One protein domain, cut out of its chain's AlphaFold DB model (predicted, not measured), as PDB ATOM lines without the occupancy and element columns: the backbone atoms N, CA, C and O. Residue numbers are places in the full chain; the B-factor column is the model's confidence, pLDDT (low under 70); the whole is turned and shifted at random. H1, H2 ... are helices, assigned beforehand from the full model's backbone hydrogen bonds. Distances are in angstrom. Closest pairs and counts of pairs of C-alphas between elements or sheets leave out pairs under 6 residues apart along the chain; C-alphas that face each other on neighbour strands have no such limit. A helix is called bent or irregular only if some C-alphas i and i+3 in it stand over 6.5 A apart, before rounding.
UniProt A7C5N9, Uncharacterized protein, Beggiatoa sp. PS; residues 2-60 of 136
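AT A GLANCE: This is residues 2 to 60 of the 136 residues of an uncharacterized protein of Beggiatoa sp. PS (UniProt A7C5N9). Two helices of equal length, H1 and H2, lie roughly side by side with a gap between them and run in much the same direction, while the short H3 lies crosswise beyond the ends of both, in an open arrangement where no helix touches another. The opening stretch, residues 2 to 10, runs alongside H1 in the opposite sense before the backbone turns into that helix, and the long link of residues 24 to 35 brings the chain back from the end of H1 to the beginning of H2. The printed part has 59 residues with three named helices, in the order H1, H2, H3, and no named strand; its class is all helix. It is only just loose, close to compact, with a radius of gyration of the C-alphas of 12.6 A, and its outline is only just flat, spanning 34 by 28 by 15 A.

HOW THE PARTS SIT: H1, residues 11 to 23, has its centre at (-19.482, 41.540, 1.923) and the N-to-C direction (0.41, -0.12, 0.90). H2, residues 36 to 48, has its centre at (-9.185, 50.165, 6.043) and the N-to-C direction (0.14, 0.11, 0.98). H1 and H2 are near each other, with 6 pairs of C-alphas within 10 A, the closest at 8.1 A. H3, residues 52 to 59, has its centre at (-16.633, 41.446, 22.281) and the N-to-C direction (-0.97, -0.23, 0.06). H3 is apart from H1, and H2 and H3 are apart too, though a tight link of 3 residues joins them. In H1, H2 and H3 every O i to N i+4 pair of the backbone is within hydrogen-bond range.

IN THESE COORDINATES: H1 begins at Pro 11, with its C-alpha at (-22.562, 40.395, -6.655), and ends at Ser 23, 18.4 A from first to last C-alpha. H2 goes from Ile 36, with its C-alpha at (-8.873, 50.036, -3.263), to Gln 48, also 18.4 A. H3 goes from Pro 52 to Lys 59, whose C-alpha is at (-21.553, 39.184, 20.797), and measures 10.4 A. No helix is bent.

THE WHOLE: The C-alphas of Gln 8 and Asp 51 are the two farthest apart, at 34.2 A, and those of Pro 2 and Asp 60, the first and last printed, are 15.2 A apart. The printed part has no cut. The link from H1 to H2 is long, with 12 residues, and its C-alphas lie 6 to 14 A from the mean of all C-alphas. The mean pLDDT of the printed part of this model is 70.3; residues 2 to 9, 24 to 27 and 45 to 60 are under 70, and the mean over H3 is 59.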
ATOM      1  N   PRO A   2     -24.929  37.250   9.325       43.69
ATOM      2  CA  PRO A   2     -25.857  38.365   9.140       43.69
ATOM      3  C   PRO A   2     -27.098  37.892   8.369       43.69
ATOM      4  O   PRO A   2     -26.989  37.161   7.389       43.69
ATOM      5  N   ARG A   3     -28.296  38.286   8.812       52.00
ATOM      6  CA  ARG A   3     -29.588  37.719   8.367       52.00
ATOM      7  C   ARG A   3     -30.001  38.013   6.906       52.00
ATOM      8  O   ARG A   3     -31.144  37.740   6.559       52.00
ATOM      9  N   LEU A   4     -29.146  38.592   6.057       54.88
ATOM     10  CA  LEU A   4     -29.590  39.247   4.810       54.88
ATOM     11  C   LEU A   4     -28.786  38.925   3.536       54.88
ATOM     12  O   LEU A   4     -28.971  39.610   2.532       54.88
ATOM     13  N   VAL A   5     -27.955  37.880   3.514       55.09
ATOM     14  CA  VAL A   5     -27.379  37.393   2.245       55.09
ATOM     15  C   VAL A   5     -28.284  36.293   1.687       55.09
ATOM     16  O   VAL A   5     -28.364  35.205   2.252       55.09
ATOM     17  N   ASN A   6     -29.000  36.570   0.595       64.75
ATOM     18  CA  ASN A   6     -29.806  35.578  -0.126       64.75
ATOM     19  C   ASN A   6     -29.362  35.504  -1.596       64.75
ATOM     20  O   ASN A   6     -28.517  36.279  -2.032       64.75
ATOM     21  N   GLU A   7     -29.891  34.569  -2.386       64.31
ATOM     22  CA  GLU A   7     -29.488  34.395  -3.797       64.31
ATOM     23  C   GLU A   7     -29.807  35.603  -4.701       64.31
ATOM     24  O   GLU A   7     -29.248  35.717  -5.787       64.31
ATOM     25  N   GLN A   8     -30.645  36.540  -4.247       67.81
ATOM     26  CA  GLN A   8     -31.026  37.740  -5.001       67.81
ATOM     27  C   GLN A   8     -30.078  38.923  -4.767       67.81
ATOM     28  O   GLN A   8     -30.200  39.946  -5.439       67.81
ATOM     29  N   THR A   9     -29.133  38.814  -3.828       69.75
ATOM     30  CA  THR A   9     -28.174  39.885  -3.546       69.75
ATOM     31  C   THR A   9     -27.216  40.071  -4.730       69.75
ATOM     32  O   THR A   9     -26.478  39.133  -5.058       69.75
ATOM     33  N   PRO A  10     -27.171  41.270  -5.352       81.25
ATOM     34  CA  PRO A  10     -26.254  41.559  -6.449       81.25
ATOM     35  C   PRO A  10     -24.792  41.294  -6.057       81.25
ATOM     36  O   PRO A  10     -24.423  41.599  -4.921       81.25
ATOM     37  N   PRO A  11     -23.936  40.802  -6.974       77.81
ATOM     38  CA  PRO A  11     -22.562  40.395  -6.655       77.81
ATOM     39  C   PRO A  11     -21.735  41.475  -5.949       77.81
ATOM     40  O   PRO A  11     -21.017  41.180  -4.999       77.81
ATOM     41  N   ALA A  12     -21.900  42.737  -6.355       75.44
ATOM     42  CA  ALA A  12     -21.228  43.864  -5.716       75.44
ATOM     43  C   ALA A  12     -21.652  44.029  -4.248       75.44
ATOM     44  O   ALA A  12     -20.807  44.185  -3.377       75.44
ATOM     45  N   ILE A  13     -22.954  43.947  -3.957       76.69
ATOM     46  CA  ILE A  13     -23.495  44.092  -2.597       76.69
ATOM     47  C   ILE A  13     -23.131  42.872  -1.746       76.69
ATOM     48  O   ILE A  13     -22.825  43.021  -0.569       76.69
ATOM     49  N   ARG A  14     -23.110  41.677  -2.345       79.88
ATOM     50  CA  ARG A  14     -22.691  40.443  -1.675       79.88
ATOM     51  C   ARG A  14     -21.255  40.550  -1.171       79.88
ATOM     52  O   ARG A  14     -21.037  40.331   0.008       79.88
ATOM     53  N   LYS A  15     -20.323  41.013  -2.012       80.81
ATOM     54  CA  LYS A  15     -18.919  41.204  -1.618       80.81
ATOM     55  C   LYS A  15     -18.758  42.173  -0.439       80.81
ATOM     56  O   LYS A  15     -17.960  41.927   0.454       80.81
ATOM     57  N   TRP A  16     -19.557  43.242  -0.403       80.12
ATOM     58  CA  TRP A  16     -19.603  44.156   0.743       80.12
ATOM     59  C   TRP A  16     -20.164  43.505   2.015       80.12
ATOM     60  O   TRP A  16     -19.682  43.792   3.106       80.12
ATOM     61  N   LEU A  17     -21.176  42.643   1.900       79.56
ATOM     62  CA  LEU A  17     -21.748  41.931   3.048       79.56
ATOM     63  C   LEU A  17     -20.814  40.843   3.582       79.56
ATOM     64  O   LEU A  17     -20.734  40.678   4.798       79.56
ATOM     65  N   ASP A  18     -20.105  40.151   2.694       80.25
ATOM     66  CA  ASP A  18     -19.094  39.157   3.053       80.25
ATOM     67  C   ASP A  18     -17.926  39.844   3.782       80.25
ATOM     68  O   ASP A  18     -17.591  39.447   4.893       80.25
ATOM     69  N   PHE A  19     -17.446  40.991   3.278       81.69
ATOM     70  CA  PHE A  19     -16.427  41.814   3.948       81.69
ATOM     71  C   PHE A  19     -16.829  42.243   5.367       81.69
ATOM     72  O   PHE A  19     -16.046  42.165   6.316       81.69
ATOM     73  N   ILE A  20     -18.075  42.699   5.531       77.00
ATOM     74  CA  ILE A  20     -18.604  43.050   6.851       77.00
ATOM     75  C   ILE A  20     -18.675  41.803   7.732       77.00
ATOM     76  O   ILE A  20     -18.340  41.881   8.904       77.00
ATOM     77  N   SER A  21     -19.091  40.653   7.201       74.12
ATOM     78  CA  SER A  21     -19.157  39.417   7.982       74.12
ATOM     79  C   SER A  21     -17.779  38.964   8.470       74.12
ATOM     80  O   SER A  21     -17.668  38.593   9.638       74.12
ATOM     81  N   ASP A  22     -16.764  39.029   7.608       76.12
ATOM     82  CA  ASP A  22     -15.389  38.622   7.913       76.12
ATOM     83  C   ASP A  22     -14.740  39.574   8.926       76.12
ATOM     84  O   ASP A  22     -14.150  39.142   9.905       76.12
ATOM     85  N   SER A  23     -14.935  40.888   8.788       72.69
ATOM     86  CA  SER A  23     -14.352  41.872   9.722       72.69
ATOM     87  C   SER A  23     -14.901  41.831  11.155       72.69
ATOM     88  O   SER A  23     -14.308  42.419  12.061       72.69
ATOM     89  N   LEU A  24     -16.018  41.140  11.401       67.12
ATOM     90  CA  LEU A  24     -16.697  41.131  12.702       67.12
ATOM     91  C   LEU A  24     -16.057  40.222  13.758       67.12
ATOM     92  O   LEU A  24     -16.553  40.197  14.887       67.12
ATOM     93  N   ASP A  25     -15.057  39.410  13.428       61.38
ATOM     94  CA  ASP A  25     -14.335  38.574  14.401       61.38
ATOM     95  C   ASP A  25     -12.939  39.115  14.754       61.38
ATOM     96  O   ASP A  25     -12.239  38.523  15.573       61.38
ATOM     97  N   GLY A  26     -12.571  40.272  14.194       62.75
ATOM     98  CA  GLY A  26     -11.267  40.893  14.407       62.75
ATOM     99  C   GLY A  26     -10.148  40.312  13.538       62.75
ATOM    100  O   GLY A  26      -9.002  40.728  13.696       62.75
ATOM    101  N   SER A  27     -10.455  39.399  12.612       63.97
ATOM    102  CA  SER A  27      -9.518  38.845  11.634       63.97
ATOM    103  C   SER A  27     -10.107  38.884  10.222       63.97
ATOM    104  O   SER A  27     -11.057  38.183   9.907       63.97
ATOM    105  N   ILE A  28      -9.529  39.698   9.338       74.31
ATOM    106  CA  ILE A  28      -9.957  39.783   7.935       74.31
ATOM    107  C   ILE A  28      -9.005  38.939   7.080       74.31
ATOM    108  O   ILE A  28      -7.795  39.154   7.109       74.31
ATOM    109  N   ASP A  29      -9.541  38.006   6.288       77.38
ATOM    110  CA  ASP A  29      -8.786  37.389   5.193       77.38
ATOM    111  C   ASP A  29      -8.738  38.364   4.007       77.38
ATOM    112  O   ASP A  29      -9.689  38.507   3.237       77.38
ATOM    113  N   GLU A  30      -7.622  39.077   3.875       73.75
ATOM    114  CA  GLU A  30      -7.447  40.128   2.868       73.75
ATOM    115  C   GLU A  30      -7.376  39.594   1.430       73.75
ATOM    116  O   GLU A  30      -7.562  40.363   0.485       73.75
ATOM    117  N   SER A  31      -7.154  38.285   1.248       78.19
ATOM    118  CA  SER A  31      -6.922  37.673  -0.067       78.19
ATOM    119  C   SER A  31      -8.111  37.796  -1.037       78.19
ATOM    120  O   SER A  31      -7.940  37.634  -2.244       78.19
ATOM    121  N   GLY A  32      -9.311  38.112  -0.532       76.19
ATOM    122  CA  GLY A  32     -10.529  38.336  -1.323       76.19
ATOM    123  C   GLY A  32     -10.844  39.801  -1.667       76.19
ATOM    124  O   GLY A  32     -11.792  40.062  -2.422       76.19
ATOM    125  N   TYR A  33     -10.081  40.765  -1.139       81.56
ATOM    126  CA  TYR A  33     -10.459  42.186  -1.085       81.56
ATOM    127  C   TYR A  33      -9.416  43.130  -1.704       81.56
ATOM    128  O   TYR A  33      -9.102  44.181  -1.148       81.56
ATOM    129  N   ASP A  34      -8.907  42.799  -2.892       80.62
ATOM    130  CA  ASP A  34      -7.882  43.596  -3.589       80.62
ATOM    131  C   ASP A  34      -8.348  44.995  -4.043       80.62
ATOM    132  O   ASP A  34      -7.535  45.824  -4.462       80.62
ATOM    133  N   GLU A  35      -9.654  45.293  -4.016       85.62
ATOM    134  CA  GLU A  35     -10.121  46.601  -4.472       85.62
ATOM    135  C   GLU A  35      -9.770  47.714  -3.475       85.62
ATOM    136  O   GLU A  35      -9.999  47.613  -2.269       85.62
ATOM    137  N   ILE A  36      -9.292  48.842  -4.017       84.31
ATOM    138  CA  ILE A  36      -8.873  50.036  -3.263       84.31
ATOM    139  C   ILE A  36      -9.866  50.460  -2.160       84.31
ATOM    140  O   ILE A  36      -9.397  50.782  -1.067       84.31
ATOM    141  N   PRO A  37     -11.201  50.455  -2.371       81.81
ATOM    142  CA  PRO A  37     -12.145  50.823  -1.316       81.81
ATOM    143  C   PRO A  37     -12.084  49.909  -0.086       81.81
ATOM    144  O   PRO A  37     -12.180  50.407   1.033       81.81
ATOM    145  N   PHE A  38     -11.892  48.598  -0.269       82.25
ATOM    146  CA  PHE A  38     -11.782  47.656   0.847       82.25
ATOM    147  C   PHE A  38     -10.446  47.805   1.563       82.25
ATOM    148  O   PHE A  38     -10.422  47.898   2.783       82.25
ATOM    149  N   GLN A  39      -9.352  47.959   0.820       82.19
ATOM    150  CA  GLN A  39      -8.013  48.184   1.380       82.19
ATOM    151  C   GLN A  39      -7.936  49.460   2.237       82.19
ATOM    152  O   GLN A  39      -7.344  49.476   3.317       82.19
ATOM    153  N   GLN A  40      -8.583  50.541   1.791       80.62
ATOM    154  CA  GLN A  40      -8.698  51.773   2.579       80.62
ATOM    155  C   GLN A  40      -9.522  51.568   3.854       80.62
ATOM    156  O   GLN A  40      -9.180  52.132   4.894       80.62
ATOM    157  N   MET A  41     -10.582  50.761   3.778       78.62
ATOM    158  CA  MET A  41     -11.435  50.442   4.919       78.62
ATOM    159  C   MET A  41     -10.709  49.559   5.940       78.62
ATOM    160  O   MET A  41     -10.748  49.877   7.121       78.62
ATOM    161  N   ILE A  42     -10.006  48.509   5.498       79.31
ATOM    162  CA  ILE A  42      -9.206  47.610   6.350       79.31
ATOM    163  C   ILE A  42      -8.216  48.433   7.172       79.31
ATOM    164  O   ILE A  42      -8.245  48.405   8.399       79.31
ATOM    165  N   LYS A  43      -7.446  49.294   6.503       78.06
ATOM    166  CA  LYS A  43      -6.486  50.186   7.160       78.06
ATOM    167  C   LYS A  43      -7.142  51.155   8.156       78.06
ATOM    168  O   LYS A  43      -6.544  51.522   9.169       78.06
ATOM    169  N   ALA A  44      -8.360  51.616   7.867       72.44
ATOM    170  CA  ALA A  44      -9.122  52.474   8.773       72.44
ATOM    171  C   ALA A  44      -9.657  51.705   9.994       72.44
ATOM    172  O   ALA A  44      -9.676  52.254  11.092       72.44
ATOM    173  N   ILE A  45     -10.047  50.440   9.816       69.50
ATOM    174  CA  ILE A  45     -10.495  49.546  10.889       69.50
ATOM    175  C   ILE A  45      -9.325  49.242  11.830       69.50
ATOM    176  O   ILE A  45      -9.455  49.502  13.020       69.50
ATOM    177  N   GLU A  46      -8.166  48.829  11.307       67.06
ATOM    178  CA  GLU A  46      -6.949  48.557  12.096       67.06
ATOM    179  C   GLU A  46      -6.509  49.746  12.962       67.06
ATOM    180  O   GLU A  46      -5.932  49.581  14.037       67.06
ATOM    181  N   THR A  47      -6.771  50.967  12.491       63.94
ATOM    182  CA  THR A  47      -6.393  52.203  13.189       63.94
ATOM    183  C   THR A  47      -7.453  52.709  14.168       63.94
ATOM    184  O   THR A  47      -7.140  53.589  14.971       63.94
ATOM    185  N   GLN A  48      -8.682  52.179  14.138       60.75
ATOM    186  CA  GLN A  48      -9.813  52.653  14.953       60.75
ATOM    187  C   GLN A  48     -10.503  51.559  15.781       60.75
ATOM    188  O   GLN A  48     -11.555  51.819  16.370       60.75
ATOM    189  N   THR A  49      -9.967  50.340  15.832       60.22
ATOM    190  CA  THR A  49     -10.704  49.205  16.393       60.22
ATOM    191  C   THR A  49     -11.013  49.353  17.882       60.22
ATOM    192  O   THR A  49     -10.133  49.547  18.721       60.22
ATOM    193  N   ILE A  50     -12.299  49.196  18.192       58.31
ATOM    194  CA  ILE A  50     -12.788  48.738  19.492       58.31
ATOM    195  C   ILE A  50     -12.105  47.396  19.784       58.31
ATOM    196  O   ILE A  50     -11.957  46.578  18.877       58.31
ATOM    197  N   ASP A  51     -11.679  47.191  21.030       62.22
ATOM    198  CA  ASP A  51     -11.009  45.971  21.485       62.22
ATOM    199  C   ASP A  51     -11.771  44.702  21.021       62.22
ATOM    200  O   ASP A  51     -12.969  44.586  21.301       62.22
ATOM    201  N   PRO A  52     -11.126  43.760  20.299       57.19
ATOM    202  CA  PRO A  52     -11.745  42.507  19.868       57.19
ATOM    203  C   PRO A  52     -12.369  41.700  21.012       57.19
ATOM    204  O   PRO A  52     -13.382  41.027  20.813       57.19
ATOM    205  N   GLU A  53     -11.810  41.795  22.219       56.66
ATOM    206  CA  GLU A  53     -12.346  41.139  23.411       56.66
ATOM    207  C   GLU A  53     -13.673  41.783  23.839       56.66
ATOM    208  O   GLU A  53     -14.667  41.087  24.054       56.66
ATOM    209  N   LEU A  54     -13.749  43.117  23.798       59.47
ATOM    210  CA  LEU A  54     -14.984  43.874  24.018       59.47
ATOM    211  C   LEU A  54     -16.038  43.585  22.932       59.47
ATOM    212  O   LEU A  54     -17.230  43.496  23.223       59.47
ATOM    213  N   LEU A  55     -15.619  43.396  21.678       58.69
ATOM    214  CA  LEU A  55     -16.514  43.029  20.575       58.69
ATOM    215  C   LEU A  55     -17.096  41.612  20.753       58.69
ATOM    216  O   LEU A  55     -18.269  41.375  20.448       58.69
ATOM    217  N   SER A  56     -16.282  40.684  21.261       60.09
ATOM    218  CA  SER A  56     -16.665  39.307  21.593       60.09
ATOM    219  C   SER A  56     -17.634  39.255  22.779       60.09
ATOM    220  O   SER A  56     -18.656  38.573  22.707       60.09
ATOM    221  N   GLU A  57     -17.387  40.056  23.821       57.62
ATOM    222  CA  GLU A  57     -18.313  40.223  24.947       57.62
ATOM    223  C   GLU A  57     -19.669  40.782  24.501       57.62
ATOM    224  O   GLU A  57     -20.709  40.299  24.939       57.62
ATOM    225  N   ILE A  58     -19.693  41.760  23.590       59.28
ATOM    226  CA  ILE A  58     -20.946  42.304  23.036       59.28
ATOM    227  C   ILE A  58     -21.711  41.244  22.216       59.28
ATOM    228  O   ILE A  58     -22.941  41.283  22.153       59.28
ATOM    229  N   LYS A  59     -20.997  40.295  21.592       59.34
ATOM    230  CA  LYS A  59     -21.553  39.184  20.797       59.34
ATOM    231  C   LYS A  59     -22.109  38.035  21.639       59.34
ATOM    232  O   LYS A  59     -22.884  37.241  21.104       59.34
ATOM    233  N   ASP A  60     -21.725  37.921  22.907       68.81
ATOM    234  CA  ASP A  60     -22.275  36.901  23.791       68.81
ATOM    235  C   ASP A  60     -23.736  37.253  24.110       68.81
ATOM    236  O   ASP A  60     -24.043  38.229  24.798       68.81
TER     237      ASP A  60